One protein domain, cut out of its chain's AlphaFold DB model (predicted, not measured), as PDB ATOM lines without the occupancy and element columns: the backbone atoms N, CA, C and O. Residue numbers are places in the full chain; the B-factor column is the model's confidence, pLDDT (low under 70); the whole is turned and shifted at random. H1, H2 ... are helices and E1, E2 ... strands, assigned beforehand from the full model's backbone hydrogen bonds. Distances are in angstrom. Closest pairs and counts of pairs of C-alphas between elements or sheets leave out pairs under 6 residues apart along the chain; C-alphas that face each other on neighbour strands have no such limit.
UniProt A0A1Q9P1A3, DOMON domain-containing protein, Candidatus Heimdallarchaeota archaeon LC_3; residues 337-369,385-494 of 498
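AT A GLANCE: This is residues 337 to 369 and 385 to 494 of the 498 residues of the protein "DOMON domain-containing protein" of Candidatus Heimdallarchaeota archaeon LC_3 (UniProt A0A1Q9P1A3). Two sheets stand face to face as a sandwich, their strands at 12 degrees to each other: the sheet E3, E9, E8, E5, E6, curled like part of a barrel, and the sheet E2, E1, E4, E7, with little curl. Two short helices add little to it: H1 grazes the four-stranded sheet and H2 grazes the five-stranded one, with residues 385 to 390 sticking out. The printed part has 143 residues, with named elements in the order E1, E2, H1, H2, E3, E4, E5, E6, E7, E8, E9; the five-stranded sheet is mixed, the other antiparallel. The class is mostly strand, though under half of the residues, 66, are in named elements. The whole is compact, with a radius of gyration of the C-alphas of 14.8 A and spans of 39 by 32 by 27 A.

HOW THE PARTS SIT: Begin at E1, residues 337 to 343, and E2, residues 350 to 353: they form a hairpin with no N and O pair within hydrogen-bond range, C-alphas 352 and 341 facing each other at 5.3 A. H1, residues 361 to 365, only grazes this sheet; its closest C-alphas to E1 are Leu 363 and Val 339, 7.9 A. H2, residues 386 to 392, is near E3, residues 410 to 413, at C-alphas Leu 392 and Thr 411, 5.2 A. E4, residues 417 to 424, is antiparallel to E1, with N 339 and O 421 at 2.8 A. E5, residues 429 to 435, and E6, residues 449 to 452, form a hairpin, with N 431 and O 450 at 2.8 A. E7, residues 457 to 463, is antiparallel to E4, with N 420 and O 460 at 2.8 A. E8, residues 469 to 474, is antiparallel to E5, with N 472 and O 434 at 2.9 A. E9, residues 487 to 493, forms a hairpin with E8, N 490 and O 471 at 2.7 A, and is parallel to E3, N 412 and O 491 at 2.8 A. In H2 every O i to N i+4 pair is within hydrogen-bond range; H1 has 0 of 1, but 2 of 2 O i to N i+3 pairs.

IN THESE COORDINATES: Find C-alpha 337 at (21.165, 6.734, -4.355), where E1 begins its 19.9 A. E4 is 22.6 A long, E7 20.2 A, E5 19.2 A and E8 16.4 A. E9 runs 19.5 A to C-alpha 493 at (44.847, 11.445, -11.339).

THE WHOLE: The C-alphas farthest apart, Pro 346 and Ala 481, are 43.1 A apart. Residues 370 to 384 are not printed, and C-alphas 369 and 385 are 21.2 A apart across the cut. The links H2 to E3, E5 to E6 and E8 to E9 are long. The mean pLDDT of the printed part is 70.3; residues 337 to 369, 385 to 408, 436 to 437 and 443 to 445 are under 70.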
ATOM      1  N   GLN A 337      20.264   7.888  -4.224       60.50
ATOM      2  CA  GLN A 337      21.165   6.734  -4.355       60.50
ATOM      3  C   GLN A 337      22.025   6.853  -5.618       60.50
ATOM      4  O   GLN A 337      21.529   7.091  -6.717       60.50
ATOM      5  N   ILE A 338      23.337   6.680  -5.445       60.34
ATOM      6  CA  ILE A 338      24.332   6.773  -6.514       60.34
ATOM      7  C   ILE A 338      25.149   5.483  -6.506       60.34
ATOM      8  O   ILE A 338      25.771   5.143  -5.498       60.34
ATOM      9  N   VAL A 339      25.156   4.786  -7.638       66.31
ATOM     10  CA  VAL A 339      26.048   3.665  -7.926       66.31
ATOM     11  C   VAL A 339      27.031   4.136  -8.993       66.31
ATOM     12  O   VAL A 339      26.648   4.523 -10.094       66.31
ATOM     13  N   ILE A 340      28.319   4.146  -8.654       62.38
ATOM     14  CA  ILE A 340      29.388   4.536  -9.580       62.38
ATOM     15  C   ILE A 340      30.169   3.285  -9.935       62.38
ATOM     16  O   ILE A 340      30.670   2.613  -9.037       62.38
ATOM     17  N   GLU A 341      30.302   3.003 -11.229       61.34
ATOM     18  CA  GLU A 341      31.171   1.952 -11.748       61.34
ATOM     19  C   GLU A 341      32.284   2.583 -12.586       61.34
ATOM     20  O   GLU A 341      32.039   3.243 -13.597       61.34
ATOM     21  N   ALA A 342      33.534   2.375 -12.180       52.94
ATOM     22  CA  ALA A 342      34.694   2.875 -12.906       52.94
ATOM     23  C   ALA A 342      35.504   1.696 -13.467       52.94
ATOM     24  O   ALA A 342      35.985   0.857 -12.707       52.94
ATOM     25  N   GLN A 343      35.702   1.636 -14.792       50.78
ATOM     26  CA  GLN A 343      36.436   0.536 -15.438       50.78
ATOM     27  C   GLN A 343      37.937   0.822 -15.534       50.78
ATOM     28  O   GLN A 343      38.361   1.671 -16.314       50.78
ATOM     29  N   ILE A 344      38.774   0.097 -14.794       44.19
ATOM     30  CA  ILE A 344      40.233   0.223 -14.927       44.19
ATOM     31  C   ILE A 344      40.690  -0.630 -16.133       44.19
ATOM     32  O   ILE A 344      40.360  -1.805 -16.248       44.19
ATOM     33  N   LYS A 345      41.474  -0.086 -17.071       41.03
ATOM     34  CA  LYS A 345      42.188  -0.896 -18.088       41.03
ATOM     35  C   LYS A 345      43.686  -0.908 -17.762       41.03
ATOM     36  O   LYS A 345      44.224   0.155 -17.472       41.03
ATOM     37  N   PRO A 346      44.391  -2.060 -17.808       35.28
ATOM     38  CA  PRO A 346      43.956  -3.397 -18.240       35.28
ATOM     39  C   PRO A 346      43.340  -4.271 -17.124       35.28
ATOM     40  O   PRO A 346      43.220  -5.481 -17.306       35.28
ATOM     41  N   TRP A 347      42.975  -3.699 -15.972       38.72
ATOM     42  CA  TRP A 347      42.546  -4.451 -14.789       38.72
ATOM     43  C   TRP A 347      41.030  -4.368 -14.593       38.72
ATOM     44  O   TRP A 347      40.543  -3.369 -14.093       38.72
ATOM     45  N   THR A 348      40.294  -5.424 -14.937       36.16
ATOM     46  CA  THR A 348      38.839  -5.585 -14.736       36.16
ATOM     47  C   THR A 348      38.427  -5.554 -13.254       36.16
ATOM     48  O   THR A 348      38.006  -6.558 -12.687       36.16
ATOM     49  N   PHE A 349      38.558  -4.403 -12.602       37.66
ATOM     50  CA  PHE A 349      37.974  -4.123 -11.299       37.66
ATOM     51  C   PHE A 349      36.896  -3.065 -11.490       37.66
ATOM     52  O   PHE A 349      37.206  -1.930 -11.847       37.66
ATOM     53  N   ASN A 350      35.645  -3.451 -11.241       42.94
ATOM     54  CA  ASN A 350      34.555  -2.511 -11.027       42.94
ATOM     55  C   ASN A 350      34.628  -2.108  -9.551       42.94
ATOM     56  O   ASN A 350      34.430  -2.939  -8.663       42.94
ATOM     57  N   ALA A 351      34.994  -0.860  -9.274       43.59
ATOM     58  CA  ALA A 351      34.822  -0.297  -7.943       43.59
ATOM     59  C   ALA A 351      33.395   0.243  -7.863       43.59
ATOM     60  O   ALA A 351      33.109   1.255  -8.492       43.59
ATOM     61  N   THR A 352      32.525  -0.449  -7.126       48.34
ATOM     62  CA  THR A 352      31.151  -0.005  -6.874       48.34
ATOM     63  C   THR A 352      31.102   0.719  -5.535       48.34
ATOM     64  O   THR A 352      31.303   0.112  -4.479       48.34
ATOM     65  N   VAL A 353      30.871   2.030  -5.567       49.94
ATOM     66  CA  VAL A 353      30.654   2.822  -4.350       49.94
ATOM     67  C   VAL A 353      29.157   2.843  -4.061       49.94
ATOM     68  O   VAL A 353      28.376   3.248  -4.914       49.94
ATOM     69  N   TYR A 354      28.778   2.390  -2.865       51.62
ATOM     70  CA  TYR A 354      27.404   2.433  -2.370       51.62
ATOM     71  C   TYR A 354      27.286   3.491  -1.284       51.62
ATOM     72  O   TYR A 354      28.140   3.567  -0.394       51.62
ATOM     73  N   GLN A 355      26.189   4.236  -1.307       52.62
ATOM     74  CA  GLN A 355      25.807   5.119  -0.219       52.62
ATOM     75  C   GLN A 355      24.412   4.721   0.280       52.62
ATOM     76  O   GLN A 355      23.479   4.646  -0.511       52.62
ATOM     77  N   ASN A 356      24.312   4.497   1.599       50.25
ATOM     78  CA  ASN A 356      23.123   4.165   2.408       50.25
ATOM     79  C   ASN A 356      22.921   2.676   2.814       50.25
ATOM     80  O   ASN A 356      23.404   1.744   2.175       50.25
ATOM     81  N   LYS A 357      22.242   2.468   3.958       41.72
ATOM     82  CA  LYS A 357      22.069   1.201   4.705       41.72
ATOM     83  C   LYS A 357      21.128   0.185   4.040       41.72
ATOM     84  O   LYS A 357      21.141  -0.978   4.442       41.72
ATOM     85  N   LEU A 358      20.322   0.602   3.064       53.03
ATOM     86  CA  LEU A 358      19.354  -0.240   2.358       53.03
ATOM     87  C   LEU A 358      19.415   0.103   0.868       53.03
ATOM     88  O   LEU A 358      18.861   1.110   0.437       53.03
ATOM     89  N   LEU A 359      20.153  -0.707   0.108       57.81
ATOM     90  CA  LEU A 359      20.210  -0.594  -1.347       57.81
ATOM     91  C   LEU A 359      18.811  -0.856  -1.907       57.81
ATOM     92  O   LEU A 359      18.186  -1.850  -1.521       57.81
ATOM     93  N   ASP A 360      18.335   0.024  -2.784       60.81
ATOM     94  CA  ASP A 360      17.115  -0.231  -3.536       60.81
ATOM     95  C   ASP A 360      17.279  -1.554  -4.314       60.81
ATOM     96  O   ASP A 360      18.279  -1.713  -5.027       60.81
ATOM     97  N   PRO A 361      16.369  -2.536  -4.156       66.75
ATOM     98  CA  PRO A 361      16.439  -3.795  -4.886       66.75
ATOM     99  C   PRO A 361      16.562  -3.610  -6.400       66.75
ATOM    100  O   PRO A 361      17.271  -4.387  -7.029       66.75
ATOM    101  N   GLU A 362      15.959  -2.577  -6.983       64.31
ATOM    102  CA  GLU A 362      16.038  -2.327  -8.427       64.31
ATOM    103  C   GLU A 362      17.460  -1.968  -8.867       64.31
ATOM    104  O   GLU A 362      17.929  -2.425  -9.904       64.31
ATOM    105  N   LEU A 363      18.220  -1.250  -8.031       62.50
ATOM    106  CA  LEU A 363      19.618  -0.931  -8.330       62.50
ATOM    107  C   LEU A 363      20.536  -2.159  -8.271       62.50
ATOM    108  O   LEU A 363      21.644  -2.115  -8.806       62.50
ATOM    109  N   THR A 364      20.105  -3.268  -7.655       61.94
ATOM    110  CA  THR A 364      20.923  -4.492  -7.590       61.94
ATOM    111  C   THR A 364      21.088  -5.184  -8.939       61.94
ATOM    112  O   THR A 364      22.069  -5.903  -9.117       61.94
ATOM    113  N   GLU A 365      20.183  -4.951  -9.891       60.78
ATOM    114  CA  GLU A 365      20.245  -5.547 -11.232       60.78
ATOM    115  C   GLU A 365      21.294  -4.871 -12.127       60.78
ATOM    116  O   GLU A 365      21.832  -5.493 -13.045       60.78
ATOM    117  N   PHE A 366      21.640  -3.620 -11.818       54.72
ATOM    118  CA  PHE A 366      22.603  -2.813 -12.573       54.72
ATOM    119  C   PHE A 366      24.051  -3.015 -12.122       54.72
ATOM    120  O   PHE A 366      24.974  -2.556 -12.797       54.72
ATOM    121  N   VAL A 367      24.240  -3.720 -11.006       55.94
ATOM    122  CA  VAL A 367      25.541  -4.125 -10.476       55.94
ATOM    123  C   VAL A 367      25.973  -5.411 -11.179       55.94
ATOM    124  O   VAL A 367      25.291  -6.431 -11.079       55.94
ATOM    125  N   ASP A 368      27.127  -5.394 -11.858       50.62
ATOM    126  CA  ASP A 368      27.654  -6.577 -12.559       50.62
ATOM    127  C   ASP A 368      27.644  -7.816 -11.631       50.62
ATOM    128  O   ASP A 368      28.319  -7.798 -10.595       50.62
ATOM    129  N   PRO A 369      26.941  -8.917 -11.970       39.59
ATOM    130  CA  PRO A 369      26.832 -10.102 -11.117       39.59
ATOM    131  C   PRO A 369      28.182 -10.762 -10.793       39.59
ATOM    132  O   PRO A 369      28.285 -11.474  -9.794       39.59
ATOM    133  N   ASP A 385      43.594  -3.900  -2.761       55.22
ATOM    134  CA  ASP A 385      44.926  -3.726  -2.174       55.22
ATOM    135  C   ASP A 385      44.912  -2.484  -1.253       55.22
ATOM    136  O   ASP A 385      44.495  -1.412  -1.702       55.22
ATOM    137  N   PRO A 386      45.331  -2.584   0.022       59.19
ATOM    138  CA  PRO A 386      45.359  -1.449   0.945       59.19
ATOM    139  C   PRO A 386      46.064  -0.202   0.390       59.19
ATOM    140  O   PRO A 386      45.633   0.909   0.688       59.19
ATOM    141  N   ALA A 387      47.088  -0.371  -0.455       61.88
ATOM    142  CA  ALA A 387      47.769   0.732  -1.128       61.88
ATOM    143  C   ALA A 387      46.882   1.403  -2.189       61.88
ATOM    144  O   ALA A 387      46.920   2.620  -2.349       61.88
ATOM    145  N   LEU A 388      46.044   0.630  -2.885       56.12
ATOM    146  CA  LEU A 388      45.069   1.160  -3.838       56.12
ATOM    147  C   LEU A 388      43.939   1.903  -3.108       56.12
ATOM    148  O   LEU A 388      43.500   2.946  -3.573       56.12
ATOM    149  N   ARG A 389      43.506   1.407  -1.941       57.00
ATOM    150  CA  ARG A 389      42.511   2.084  -1.092       57.00
ATOM    151  C   ARG A 389      43.012   3.439  -0.591       57.00
ATOM    152  O   ARG A 389      42.277   4.417  -0.673       57.00
ATOM    153  N   GLU A 390      44.244   3.486  -0.086       63.22
ATOM    154  CA  GLU A 390      44.883   4.732   0.354       63.22
ATOM    155  C   GLU A 390      45.051   5.712  -0.816       63.22
ATOM    156  O   GLU A 390      44.753   6.893  -0.679       63.22
ATOM    157  N   MET A 391      45.442   5.214  -1.994       58.75
ATOM    158  CA  MET A 391      45.621   6.034  -3.194       58.75
ATOM    159  C   MET A 391      44.303   6.577  -3.767       58.75
ATOM    160  O   MET A 391      44.274   7.706  -4.243       58.75
ATOM    161  N   LEU A 392      43.218   5.797  -3.727       55.75
ATOM    162  CA  LEU A 392      41.907   6.235  -4.219       55.75
ATOM    163  C   LEU A 392      41.186   7.176  -3.240       55.75
ATOM    164  O   LEU A 392      40.174   7.769  -3.612       55.75
ATOM    165  N   GLY A 393      41.697   7.323  -2.009       53.03
ATOM    166  CA  GLY A 393      41.140   8.231  -1.004       53.03
ATOM    167  C   GLY A 393      39.730   7.852  -0.545       53.03
ATOM    168  O   GLY A 393      38.978   8.716  -0.103       53.03
ATOM    169  N   VAL A 394      39.345   6.577  -0.676       49.47
ATOM    170  CA  VAL A 394      37.993   6.114  -0.331       49.47
ATOM    171  C   VAL A 394      37.893   5.917   1.183       49.47
ATOM    172  O   VAL A 394      38.174   4.834   1.711       49.47
ATOM    173  N   ASP A 395      37.478   6.971   1.883       43.12
ATOM    174  CA  ASP A 395      37.034   6.908   3.273       43.12
ATOM    175  C   ASP A 395      35.511   6.729   3.328       43.12
ATOM    176  O   ASP A 395      34.737   7.575   2.884       43.12
ATOM    177  N   TYR A 396      35.062   5.605   3.894       39.59
ATOM    178  CA  TYR A 396      33.645   5.396   4.186       39.59
ATOM    179  C   TYR A 396      33.303   6.112   5.491       39.59
ATOM    180  O   TYR A 396      33.686   5.658   6.572       39.59
ATOM    181  N   ILE A 397      32.559   7.214   5.399       36.28
ATOM    182  CA  ILE A 397      31.938   7.833   6.569       36.28
ATOM    183  C   ILE A 397      30.688   7.014   6.906       36.28
ATOM    184  O   ILE A 397      29.687   7.056   6.196       36.28
ATOM    185  N   LEU A 398      30.752   6.237   7.989       35.00
ATOM    186  CA  LEU A 398      29.548   5.776   8.681       35.00
ATOM    187  C   LEU A 398      28.986   6.988   9.428       35.00
ATOM    188  O   LEU A 398      29.344   7.221  10.580       35.00
ATOM    189  N   ASP A 399      28.187   7.801   8.741       36.56
ATOM    190  CA  ASP A 399      27.410   8.848   9.397       36.56
ATOM    191  C   ASP A 399      26.166   8.178   9.992       36.56
ATOM    192  O   ASP A 399      25.337   7.618   9.270       36.56
ATOM    193  N   GLU A 400      26.102   8.112  11.321       38.47
ATOM    194  CA  GLU A 400      24.951   7.543  12.026       38.47
ATOM    195  C   GLU A 400      23.808   8.558  12.177       38.47
ATOM    196  O   GLU A 400      22.701   8.117  12.478       38.47
ATOM    197  N   ASP A 401      24.035   9.858  11.918       34.69
ATOM    198  CA  ASP A 401      23.149  10.923  12.409       34.69
ATOM    199  C   ASP A 401      22.688  11.975  11.370       34.69
ATOM    200  O   ASP A 401      21.895  12.837  11.742       34.69
ATOM    201  N   TYR A 402      23.105  11.948  10.092       34.88
ATOM    202  CA  TYR A 402      22.605  12.919   9.092       34.88
ATOM    203  C   TYR A 402      22.458  12.363   7.660       34.88
ATOM    204  O   TYR A 402      23.415  11.886   7.058       34.88
ATOM    205  N   GLY A 403      21.265  12.527   7.069       39.28
ATOM    206  CA  GLY A 403      20.897  12.141   5.692       39.28
ATOM    207  C   GLY A 403      21.478  13.002   4.559       39.28
ATOM    208  O   GLY A 403      20.900  13.068   3.482       39.28
ATOM    209  N   GLY A 404      22.611  13.675   4.779       38.59
ATOM    210  CA  GLY A 404      23.289  14.455   3.743       38.59
ATOM    211  C   GLY A 404      24.341  13.640   2.985       38.59
ATOM    212  O   GLY A 404      25.054  12.822   3.567       38.59
ATOM    213  N   LEU A 405      24.499  13.912   1.686       39.94
ATOM    214  CA  LEU A 405      25.676  13.504   0.915       39.94
ATOM    215  C   LEU A 405      26.936  14.099   1.562       39.94
ATOM    216  O   LEU A 405      27.196  15.293   1.459       39.94
ATOM    217  N   LYS A 406      27.708  13.272   2.270       42.75
ATOM    218  CA  LYS A 406      29.005  13.666   2.834       42.75
ATOM    219  C   LYS A 406      30.078  12.645   2.482       42.75
ATOM    220  O   LYS A 406      30.790  12.131   3.334       42.75
ATOM    221  N   THR A 407      30.177  12.312   1.207       54.41
ATOM    222  CA  THR A 407      31.342  11.612   0.667       54.41
ATOM    223  C   THR A 407      32.362  12.679   0.271       54.41
ATOM    224  O   THR A 407      32.031  13.666  -0.375       54.41
ATOM    225  N   THR A 408      33.614  12.538   0.710       61.03
ATOM    226  CA  THR A 408      34.678  13.548   0.513       61.03
ATOM    227  C   THR A 408      35.230  13.591  -0.915       61.03
ATOM    228  O   THR A 408      36.312  14.125  -1.146       61.03
ATOM    229  N   GLY A 409      34.516  12.990  -1.860       77.88
ATOM    230  CA  GLY A 409      34.966  12.759  -3.219       77.88
ATOM    231  C   GLY A 409      35.404  11.327  -3.503       77.88
ATOM    232  O   GLY A 409      35.567  10.510  -2.595       77.88
ATOM    233  N   PHE A 410      35.596  11.022  -4.782       83.19
ATOM    234  CA  PHE A 410      36.241   9.794  -5.242       83.19
ATOM    235  C   PHE A 410      37.279  10.096  -6.321       83.19
ATOM    236  O   PHE A 410      37.289  11.170  -6.920       83.19
ATOM    237  N   THR A 411      38.182   9.147  -6.550       84.81
ATOM    238  CA  THR A 411      39.300   9.317  -7.478       84.81
ATOM    239  C   THR A 411      39.168   8.366  -8.663       84.81
ATOM    240  O   THR A 411      38.868   7.188  -8.475       84.81
ATOM    241  N   VAL A 412      39.423   8.858  -9.874       88.75
ATOM    242  CA  VAL A 412      39.475   8.071 -11.116       88.75
ATOM    243  C   VAL A 412      40.788   8.319 -11.851       88.75
ATOM    244  O   VAL A 412      41.464   9.323 -11.626       88.75
ATOM    245  N   PHE A 413      41.175   7.398 -12.730       91.06
ATOM    246  CA  PHE A 413      42.403   7.536 -13.505       91.06
ATOM    247  C   PHE A 413      42.185   8.217 -14.852       91.06
ATOM    248  O   PHE A 413      41.080   8.247 -15.390       91.06
ATOM    249  N   TYR A 414      43.278   8.712 -15.424       92.75
ATOM    250  CA  TYR A 414      43.314   9.242 -16.786       92.75
ATOM    251  C   TYR A 414      42.669   8.300 -17.807       92.75
ATOM    252  O   TYR A 414      42.945   7.096 -17.816       92.75
ATOM    253  N   GLY A 415      41.800   8.856 -18.655       88.06
ATOM    254  CA  GLY A 415      41.139   8.130 -19.742       88.06
ATOM    255  C   GLY A 415      40.112   7.090 -19.283       88.06
ATOM    256  O   GLY A 415      39.577   6.348 -20.110       88.06
ATOM    257  N   GLN A 416      39.834   6.996 -17.979       87.06
ATOM    258  CA  GLN A 416      38.890   6.033 -17.431       87.06
ATOM    259  C   GLN A 416      37.452   6.426 -17.771       87.06
ATOM    260  O   GLN A 416      37.026   7.545 -17.494       87.06
ATOM    261  N   THR A 417      36.680   5.489 -18.323       86.31
ATOM    262  CA  THR A 417      35.231   5.662 -18.463       86.31
ATOM    263  C   THR A 417      34.541   5.297 -17.150       86.31
ATOM    264  O   THR A 417      34.734   4.207 -16.603       86.31
ATOM    265  N   VAL A 418      33.746   6.239 -16.661       85.69
ATOM    266  CA  VAL A 418      32.922   6.173 -15.461       85.69
ATOM    267  C   VAL A 418      31.467   6.069 -15.896       85.69
ATOM    268  O   VAL A 418      31.000   6.886 -16.691       85.69
ATOM    269  N   ARG A 419      30.763   5.067 -15.375       86.94
ATOM    270  CA  ARG A 419      29.311   4.925 -15.481       86.94
ATOM    271  C   ARG A 419      28.695   5.383 -14.164       86.94
ATOM    272  O   ARG A 419      29.013   4.839 -13.107       86.94
ATOM    273  N   PHE A 420      27.835   6.385 -14.235       85.69
ATOM    274  CA  PHE A 420      26.978   6.815 -13.139       85.69
ATOM    275  C   PHE A 420      25.618   6.153 -13.310       85.69
ATOM    276  O   PHE A 420      25.027   6.267 -14.380       85.69
ATOM    277  N   VAL A 421      25.124   5.500 -12.266       83.06
ATOM    278  CA  VAL A 421      23.749   5.007 -12.172       83.06
ATOM    279  C   VAL A 421      23.117   5.715 -10.979       83.06
ATOM    280  O   VAL A 421      23.589   5.595  -9.848       83.06
ATOM    281  N   LEU A 422      22.110   6.535 -11.246       86.38
ATOM    282  CA  LEU A 422      21.555   7.502 -10.303       86.38
ATOM    283  C   LEU A 422      20.066   7.222 -10.124       86.38
ATOM    284  O   LEU A 422      19.374   7.044 -11.120       86.38
ATOM    285  N   LYS A 423      19.575   7.220  -8.883       85.44
ATOM    286  CA  LYS A 423      18.142   7.150  -8.572       85.44
ATOM    287  C   LYS A 423      17.805   8.152  -7.475       85.44
ATOM    288  O   LYS A 423      18.353   8.078  -6.372       85.44
ATOM    289  N   ALA A 424      16.920   9.096  -7.775       85.56
ATOM    290  CA  ALA A 424      16.341   9.978  -6.769       85.56
ATOM    291  C   ALA A 424      15.264   9.211  -5.990       85.56
ATOM    292  O   ALA A 424      14.448   8.526  -6.600       85.56
ATOM    293  N   LEU A 425      15.265   9.268  -4.657       82.12
ATOM    294  CA  LEU A 425      14.345   8.447  -3.854       82.12
ATOM    295  C   LEU A 425      13.156   9.218  -3.280       82.12
ATOM    296  O   LEU A 425      12.161   8.601  -2.913       82.12
ATOM    297  N   ASP A 426      13.257  10.535  -3.185       82.06
ATOM    298  CA  ASP A 426      12.348  11.368  -2.400       82.06
ATOM    299  C   ASP A 426      11.678  12.477  -3.216       82.06
ATOM    300  O   ASP A 426      10.479  12.698  -3.095       82.06
ATOM    301  N   THR A 427      12.442  13.184  -4.039       80.81
ATOM    302  CA  THR A 427      12.002  14.321  -4.842       80.81
ATOM    303  C   THR A 427      12.831  14.394  -6.118       80.81
ATOM    304  O   THR A 427      13.786  13.646  -6.302       80.81
ATOM    305  N   GLU A 428      12.474  15.290  -7.027       83.38
ATOM    306  CA  GLU A 428      13.270  15.555  -8.220       83.38
ATOM    307  C   GLU A 428      14.618  16.190  -7.840       83.38
ATOM    308  O   GLU A 428      14.686  17.198  -7.127       83.38
ATOM    309  N   HIS A 429      15.704  15.613  -8.354       88.62
ATOM    310  CA  HIS A 429      17.053  16.158  -8.226       88.62
ATOM    311  C   HIS A 429      17.585  16.610  -9.579       88.62
ATOM    312  O   HIS A 429      17.045  16.326 -10.644       88.62
ATOM    313  N   GLY A 430      18.692  17.334  -9.540       86.06
ATOM    314  CA  GLY A 430      19.499  17.603 -10.715       86.06
ATOM    315  C   GLY A 430      20.826  16.872 -10.617       86.06
ATOM    316  O   GLY A 430      21.319  16.608  -9.527       86.06
ATOM    317  N   PHE A 431      21.439  16.597 -11.753       89.88
ATOM    318  CA  PHE A 431      22.812  16.138 -11.846       89.88
ATOM    319  C   PHE A 431      23.555  17.077 -12.778       89.88
ATOM    320  O   PHE A 431      23.185  17.203 -13.943       89.88
ATOM    321  N   VAL A 432      24.605  17.727 -12.283       89.19
ATOM    322  CA  VAL A 432      25.630  18.332 -13.136       89.19
ATOM    323  C   VAL A 432      26.989  17.789 -12.756       89.19
ATOM    324  O   VAL A 432      27.312  17.806 -11.577       89.19
ATOM    325  N   LEU A 433      27.784  17.360 -13.736       89.88
ATOM    326  CA  LEU A 433      29.222  17.158 -13.566       89.88
ATOM    327  C   LEU A 433      29.959  18.314 -14.240       89.88
ATOM    328  O   LEU A 433      29.749  18.543 -15.429       89.88
ATOM    329  N   GLY A 434      30.814  19.029 -13.512       86.38
ATOM    330  CA  GLY A 434      31.522  20.176 -14.074       86.38
ATOM    331  C   GLY A 434      32.707  20.657 -13.245       86.38
ATOM    332  O   GLY A 434      32.781  20.406 -12.043       86.38
ATOM    333  N   ALA A 435      33.624  21.377 -13.886       74.38
ATOM    334  CA  ALA A 435      34.648  22.150 -13.188       74.38
ATOM    335  C   ALA A 435      34.091  23.553 -12.903       74.38
ATOM    336  O   ALA A 435      33.763  24.291 -13.831       74.38
ATOM    337  N   GLU A 436      33.946  23.918 -11.626       64.50
ATOM    338  CA  GLU A 436      33.562  25.275 -11.188       64.50
ATOM    339  C   GLU A 436      32.309  25.864 -11.884       64.50
ATOM    340  O   GLU A 436      32.222  27.067 -12.131       64.50
ATOM    341  N   GLY A 437      31.308  25.027 -12.170       56.25
ATOM    342  CA  GLY A 437      30.003  25.461 -12.686       56.25
ATOM    343  C   GLY A 437      29.829  25.418 -14.207       56.25
ATOM    344  O   GLY A 437      28.723  25.685 -14.671       56.25
ATOM    345  N   GLU A 438      30.854  25.038 -14.974       72.44
ATOM    346  CA  GLU A 438      30.697  24.712 -16.397       72.44
ATOM    347  C   GLU A 438      30.501  23.198 -16.559       72.44
ATOM    348  O   GLU A 438      31.334  22.425 -16.079       72.44
ATOM    349  N   PRO A 439      29.411  22.745 -17.199       76.56
ATOM    350  CA  PRO A 439      29.134  21.325 -17.316       76.56
ATOM    351  C   PRO A 439      30.081  20.646 -18.307       76.56
ATOM    352  O   PRO A 439      30.247  21.095 -19.443       76.56
ATOM    353  N   GLU A 440      30.632  19.511 -17.896       83.62
ATOM    354  CA  GLU A 440      31.391  18.617 -18.761       83.62
ATOM    355  C   GLU A 440      30.506  17.999 -19.840       83.62
ATOM    356  O   GLU A 440      29.275  18.019 -19.764       83.62
ATOM    357  N   LEU A 441      31.139  17.435 -20.867       74.88
ATOM    358  CA  LEU A 441      30.440  16.649 -21.875       74.88
ATOM    359  C   LEU A 441      30.467  15.162 -21.498       74.88
ATOM    360  O   LEU A 441      31.464  14.648 -20.995       74.88
ATOM    361  N   ASP A 442      29.365  14.465 -21.756       75.12
ATOM    362  CA  ASP A 442      29.268  13.018 -21.646       75.12
ATOM    363  C   ASP A 442      30.077  12.344 -22.759       75.12
ATOM    364  O   ASP A 442      30.602  12.984 -23.677       75.12
ATOM    365  N   TYR A 443      30.166  11.017 -22.688       49.69
ATOM    366  CA  TYR A 443      30.842  10.207 -23.699       49.69
ATOM    367  C   TYR A 443      30.351  10.477 -25.139       49.69
ATOM    368  O   TYR A 443      31.089  10.260 -26.101       49.69
ATOM    369  N   PHE A 444      29.126  10.987 -25.294       58.78
ATOM    370  CA  PHE A 444      28.477  11.283 -26.570       58.78
ATOM    371  C   PHE A 444      28.553  12.769 -26.963       58.78
ATOM    372  O   PHE A 444      27.959  13.170 -27.966       58.78
ATOM    373  N   GLY A 445      29.285  13.598 -26.212       66.19
ATOM    374  CA  GLY A 445      29.458  15.022 -26.494       66.19
ATOM    375  C   GLY A 445      28.283  15.909 -26.067       66.19
ATOM    376  O   GLY A 445      28.220  17.063 -26.493       66.19
ATOM    377  N   LYS A 446      27.345  15.410 -25.251       72.75
ATOM    378  CA  LYS A 446      26.240  16.207 -24.688       72.75
ATOM    379  C   LYS A 446      26.628  16.724 -23.309       72.75
ATOM    380  O   LYS A 446      27.278  16.020 -22.558       72.75
ATOM    381  N   SER A 447      26.187  17.923 -22.934       77.00
ATOM    382  CA  SER A 447      26.392  18.440 -21.572       77.00
ATOM    383  C   SER A 447      25.901  17.433 -20.524       77.00
ATOM    384  O   SER A 447      24.781  16.944 -20.651       77.00
ATOM    385  N   LEU A 448      26.696  17.126 -19.499       81.44
ATOM    386  CA  LEU A 448      26.348  16.297 -18.339       81.44
ATOM    387  C   LEU A 448      25.516  17.096 -17.334       81.44
ATOM    388  O   LEU A 448      25.835  17.138 -16.154       81.44
ATOM    389  N   ILE A 449      24.454  17.742 -17.817       85.19
ATOM    390  CA  ILE A 449      23.373  18.278 -16.992       85.19
ATOM    391  C   ILE A 449      22.137  17.438 -17.267       85.19
ATOM    392  O   ILE A 449      21.697  17.330 -18.417       85.19
ATOM    393  N   ARG A 450      21.577  16.827 -16.231       85.69
ATOM    394  CA  ARG A 450      20.365  16.017 -16.322       85.69
ATOM    395  C   ARG A 450      19.445  16.334 -15.160       85.69
ATOM    396  O   ARG A 450      19.903  16.594 -14.053       85.69
ATOM    397  N   THR A 451      18.154  16.297 -15.434       85.62
ATOM    398  CA  THR A 451      17.156  16.131 -14.386       85.62
ATOM    399  C   THR A 451      17.176  14.668 -13.946       85.62
ATOM    400  O   THR A 451      17.370  13.783 -14.778       85.62
ATOM    401  N   LEU A 452      17.021  14.437 -12.648       87.19
ATOM    402  CA  LEU A 452      16.841  13.135 -12.017       87.19
ATOM    403  C   LEU A 452      15.420  13.090 -11.446       87.19
ATOM    404  O   LEU A 452      15.218  13.540 -10.313       87.19
ATOM    405  N   PRO A 453      14.432  12.608 -12.217       84.19
ATOM    406  CA  PRO A 453      13.081  12.444 -11.706       84.19
ATOM    407  C   PRO A 453      13.052  11.461 -10.536       84.19
ATOM    408  O   PRO A 453      13.882  10.553 -10.430       84.19
ATOM    409  N   GLN A 454      12.095  11.664  -9.635       85.81
ATOM    410  CA  GLN A 454      11.915  10.797  -8.480       85.81
ATOM    411  C   GLN A 454      11.614   9.360  -8.935       85.81
ATOM    412  O   GLN A 454      10.777   9.142  -9.801       85.81
ATOM    413  N   HIS A 455      12.286   8.388  -8.323       80.31
ATOM    414  CA  HIS A 455      12.187   6.949  -8.586       80.31
ATOM    415  C   HIS A 455      12.647   6.469  -9.969       80.31
ATOM    416  O   HIS A 455      12.660   5.262 -10.197       80.31
ATOM    417  N   GLU A 456      13.128   7.348 -10.843       82.31
ATOM    418  CA  GLU A 456      13.721   6.938 -12.115       82.31
ATOM    419  C   GLU A 456      15.207   6.601 -11.973       82.31
ATOM    420  O   GLU A 456      15.951   7.242 -11.222       82.31
ATOM    421  N   ILE A 457      15.649   5.592 -12.727       83.56
ATOM    422  CA  ILE A 457      17.059   5.218 -12.836       83.56
ATOM    423  C   ILE A 457      17.649   5.901 -14.065       83.56
ATOM    424  O   ILE A 457      17.252   5.633 -15.197       83.56
ATOM    425  N   LEU A 458      18.649   6.747 -13.843       83.19
ATOM    426  CA  LEU A 458      19.397   7.401 -14.904       83.19
ATOM    427  C   LEU A 458      20.801   6.818 -15.020       83.19
ATOM    428  O   LEU A 458      21.550   6.767 -14.043       83.19
ATOM    429  N   GLU A 459      21.192   6.477 -16.246       85.31
ATOM    430  CA  GLU A 459      22.551   6.057 -16.571       85.31
ATOM    431  C   GLU A 459      23.305   7.118 -17.374       85.31
ATOM    432  O   GLU A 459      22.837   7.589 -18.412       85.31
ATOM    433  N   LEU A 460      24.508   7.474 -16.920       84.81
ATOM    434  CA  LEU A 460      25.381   8.436 -17.591       84.81
ATOM    435  C   LEU A 460      26.791   7.882 -17.728       84.81
ATOM    436  O   LEU A 460      27.299   7.208 -16.838       84.81
ATOM    437  N   TYR A 461      27.450   8.230 -18.829       87.06
ATOM    438  CA  TYR A 461      28.825   7.828 -19.099       87.06
ATOM    439  C   TYR A 461      29.704   9.056 -19.281       87.06
ATOM    440  O   TYR A 461      29.393   9.947 -20.072       87.06
ATOM    441  N   TRP A 462      30.834   9.077 -18.589       91.19
ATOM    442  CA  TRP A 462      31.825  10.140 -18.676       91.19
ATOM    443  C   TRP A 462      33.220   9.539 -18.787       91.19
ATOM    444  O   TRP A 462      33.521   8.554 -18.121       91.19
ATOM    445  N   THR A 463      34.081  10.120 -19.618       89.50
ATOM    446  CA  THR A 463      35.483   9.700 -19.710       89.50
ATOM    447  C   THR A 463      36.359  10.746 -19.051       89.50
ATOM    448  O   THR A 463      36.389  11.895 -19.487       89.50
ATOM    449  N   ALA A 464      37.093  10.327 -18.025       91.19
ATOM    450  CA  ALA A 464      38.016  11.183 -17.307       91.19
ATOM    451  C   ALA A 464      39.112  11.715 -18.252       91.19
ATOM    452  O   ALA A 464      39.670  10.945 -19.043       91.19
ATOM    453  N   PRO A 465      39.451  13.013 -18.193       91.12
ATOM    454  CA  PRO A 465      40.508  13.589 -19.016       91.12
ATOM    455  C   PRO A 465      41.882  12.968 -18.728       91.12
ATOM    456  O   PRO A 465      42.155  12.433 -17.657       91.12
ATOM    457  N   GLU A 466      42.791  13.097 -19.691       93.56
ATOM    458  CA  GLU A 466      44.173  12.584 -19.627       93.56
ATOM    459  C   GLU A 466      45.127  13.512 -18.839       93.56
ATOM    460  O   GLU A 466      46.304  13.658 -19.178       93.56
ATOM    461  N   GLN A 467      44.613  14.219 -17.828       93.31
ATOM    462  CA  GLN A 467      45.378  15.157 -17.005       93.31
ATOM    463  C   GLN A 467      44.773  15.310 -15.607       93.31
ATOM    464  O   GLN A 467      43.557  15.174 -15.435       93.31
ATOM    465  N   ASP A 468      45.621  15.649 -14.630       93.38
ATOM    466  CA  ASP A 468      45.189  15.922 -13.262       93.38
ATOM    467  C   ASP A 468      44.115  17.014 -13.278       93.38
ATOM    468  O   ASP A 468      44.316  18.111 -13.812       93.38
ATOM    469  N   SER A 469      42.952  16.694 -12.731       93.50
ATOM    470  CA  SER A 469      41.802  17.596 -12.707       93.50
ATOM    471  C   SER A 469      40.872  17.251 -11.553       93.50
ATOM    472  O   SER A 469      40.938  16.163 -10.984       93.50
ATOM    473  N   SER A 470      40.038  18.213 -11.171       91.81
ATOM    474  CA  SER A 470      39.020  18.030 -10.148       91.81
ATOM    475  C   SER A 470      37.700  18.525 -10.708       91.81
ATOM    476  O   SER A 470      37.632  19.612 -11.288       91.81
ATOM    477  N   PHE A 471      36.688  17.688 -10.574       91.44
ATOM    478  CA  PHE A 471      35.325  17.962 -10.976       91.44
ATOM    479  C   PHE A 471      34.435  17.882  -9.760       91.44
ATOM    480  O   PHE A 471      34.760  17.231  -8.775       91.44
ATOM    481  N   GLU A 472      33.283  18.505  -9.864       89.06
ATOM    482  CA  GLU A 472      32.281  18.468  -8.826       89.06
ATOM    483  C   GLU A 472      30.968  18.036  -9.464       89.06
ATOM    484  O   GLU A 472      30.528  18.588 -10.478       89.06
ATOM    485  N   ILE A 473      30.353  17.020  -8.873       89.12
ATOM    486  CA  ILE A 473      28.955  16.713  -9.106       89.12
ATOM    487  C   ILE A 473      28.149  17.617  -8.189       89.12
ATOM    488  O   ILE A 473      28.404  17.633  -6.988       89.12
ATOM    489  N   ARG A 474      27.160  18.334  -8.717       87.06
ATOM    490  CA  ARG A 474      26.210  19.099  -7.902       87.06
ATOM    491  C   ARG A 474      24.782  18.723  -8.240       87.06
ATOM    492  O   ARG A 474      24.470  18.397  -9.387       87.06
ATOM    493  N   CYS A 475      23.903  18.870  -7.256       86.81
ATOM    494  CA  CYS A 475      22.487  18.979  -7.555       86.81
ATOM    495  C   CYS A 475      22.208  20.339  -8.217       86.81
ATOM    496  O   CYS A 475      22.666  21.370  -7.726       86.81
ATOM    497  N   THR A 476      21.477  20.367  -9.336       84.75
ATOM    498  CA  THR A 476      21.050  21.620 -10.006       84.75
ATOM    499  C   THR A 476      19.609  22.015  -9.700       84.75
ATOM    500  O   THR A 476      19.193  23.121 -10.042       84.75
ATOM    501  N   PHE A 477      18.850  21.130  -9.053       80.69
ATOM    502  CA  PHE A 477      17.439  21.320  -8.758       80.69
ATOM    503  C   PHE A 477      17.230  21.599  -7.276       80.69
ATOM    504  O   PHE A 477      17.793  20.891  -6.451       80.69
ATOM    505  N   PHE A 478      16.433  22.606  -6.914       80.75
ATOM    506  CA  PHE A 478      16.191  22.924  -5.506       80.75
ATOM    507  C   PHE A 478      15.347  21.823  -4.841       80.75
ATOM    508  O   PHE A 478      14.122  21.897  -4.812       80.75
ATOM    509  N   CYS A 479      16.026  20.814  -4.304       79.25
ATOM    510  CA  CYS A 479      15.440  19.618  -3.701       79.25
ATOM    511  C   CYS A 479      15.235  19.725  -2.182       79.25
ATOM    512  O   CYS A 479      14.659  18.837  -1.571       79.25
ATOM    513  N   GLY A 480      15.663  20.822  -1.548       80.81
ATOM    514  CA  GLY A 480      15.467  21.028  -0.114       80.81
ATOM    515  C   GLY A 480      16.435  22.035   0.500       80.81
ATOM    516  O   GLY A 480      17.268  22.638  -0.180       80.81
ATOM    517  N   ALA A 481      16.348  22.219   1.822       73.25
ATOM    518  CA  ALA A 481      17.192  23.168   2.557       73.25
ATOM    519  C   ALA A 481      18.695  22.835   2.468       73.25
ATOM    520  O   ALA A 481      19.533  23.739   2.502       73.25
ATOM    521  N   SER A 482      19.025  21.552   2.309       78.94
ATOM    522  CA  SER A 482      20.395  21.050   2.171       78.94
ATOM    523  C   SER A 482      20.899  21.027   0.726       78.94
ATOM    524  O   SER A 482      22.054  20.681   0.504       78.94
ATOM    525  N   HIS A 483      20.099  21.452  -0.259       80.81
ATOM    526  CA  HIS A 483      20.475  21.420  -1.676       80.81
ATOM    527  C   HIS A 483      21.862  22.034  -1.950       80.81
ATOM    528  O   HIS A 483      22.685  21.457  -2.655       80.81
ATOM    529  N   ALA A 484      22.166  23.180  -1.331       76.00
ATOM    530  CA  ALA A 484      23.421  23.904  -1.552       76.00
ATOM    531  C   ALA A 484      24.683  23.160  -1.069       76.00
ATOM    532  O   ALA A 484      25.792  23.569  -1.411       76.00
ATOM    533  N   ILE A 485      24.527  22.112  -0.257       80.19
ATOM    534  CA  ILE A 485      25.627  21.274   0.237       80.19
ATOM    535  C   ILE A 485      25.623  19.872  -0.388       80.19
ATOM    536  O   ILE A 485      26.448  19.047  -0.010       80.19
ATOM    537  N   MET A 486      24.728  19.600  -1.345       82.75
ATOM    538  CA  MET A 486      24.694  18.344  -2.095       82.75
ATOM    539  C   MET A 486      25.669  18.406  -3.269       82.75
ATOM    540  O   MET A 486      25.291  18.701  -4.408       82.75
ATOM    541  N   PHE A 487      26.937  18.142  -2.970       84.00
ATOM    542  CA  PHE A 487      27.983  18.020  -3.973       84.00
ATOM    543  C   PHE A 487      28.915  16.842  -3.682       84.00
ATOM    544  O   PHE A 487      28.997  16.361  -2.550       84.00
ATOM    545  N   LEU A 488      29.592  16.363  -4.723       84.88
ATOM    546  CA  LEU A 488      30.541  15.258  -4.666       84.88
ATOM    547  C   LEU A 488      31.744  15.550  -5.563       84.88
ATOM    548  O   LEU A 488      31.583  15.713  -6.768       84.88
ATOM    549  N   ASP A 489      32.947  15.554  -4.994       88.00
ATOM    550  CA  ASP A 489      34.169  15.803  -5.759       88.00
ATOM    551  C   ASP A 489      34.639  14.547  -6.521       88.00
ATOM    552  O   ASP A 489      34.614  13.427  -6.015       88.00
ATOM    553  N   ILE A 490      35.131  14.723  -7.743       90.56
ATOM    554  CA  ILE A 490      35.808  13.690  -8.525       90.56
ATOM    555  C   ILE A 490      37.208  14.179  -8.836       90.56
ATOM    556  O   ILE A 490      37.389  15.143  -9.574       90.56
ATOM    557  N   ASN A 491      38.211  13.480  -8.324       91.50
ATOM    558  CA  ASN A 491      39.599  13.772  -8.637       91.50
ATOM    559  C   ASN A 491      40.089  12.824  -9.724       91.50
ATOM    560  O   ASN A 491      39.970  11.608  -9.613       91.50
ATOM    561  N   VAL A 492      40.653  13.379 -10.782       92.75
ATOM    562  CA  VAL A 492      41.254  12.622 -11.873       92.75
ATOM    563  C   VAL A 492      42.752  12.680 -11.689       92.75
ATOM    564  O   VAL A 492      43.304  13.777 -11.640       92.75
ATOM    565  N   ILE A 493      43.402  11.524 -11.567       92.88
ATOM    566  CA  ILE A 493      44.847  11.445 -11.339       92.88
ATOM    567  C   ILE A 493      45.537  10.503 -12.317       92.88
ATOM    568  O   ILE A 493      44.931   9.588 -12.883       92.88
ATOM    569  N   ALA A 494      46.843  10.698 -12.487       91.19
ATOM    570  CA  ALA A 494      47.649   9.774 -13.268       91.19
ATOM    571  C   ALA A 494      47.579   8.351 -12.681       91.19
ATOM    572  O   ALA A 494      47.691   8.186 -11.460       91.19
TER     573      ALA A 494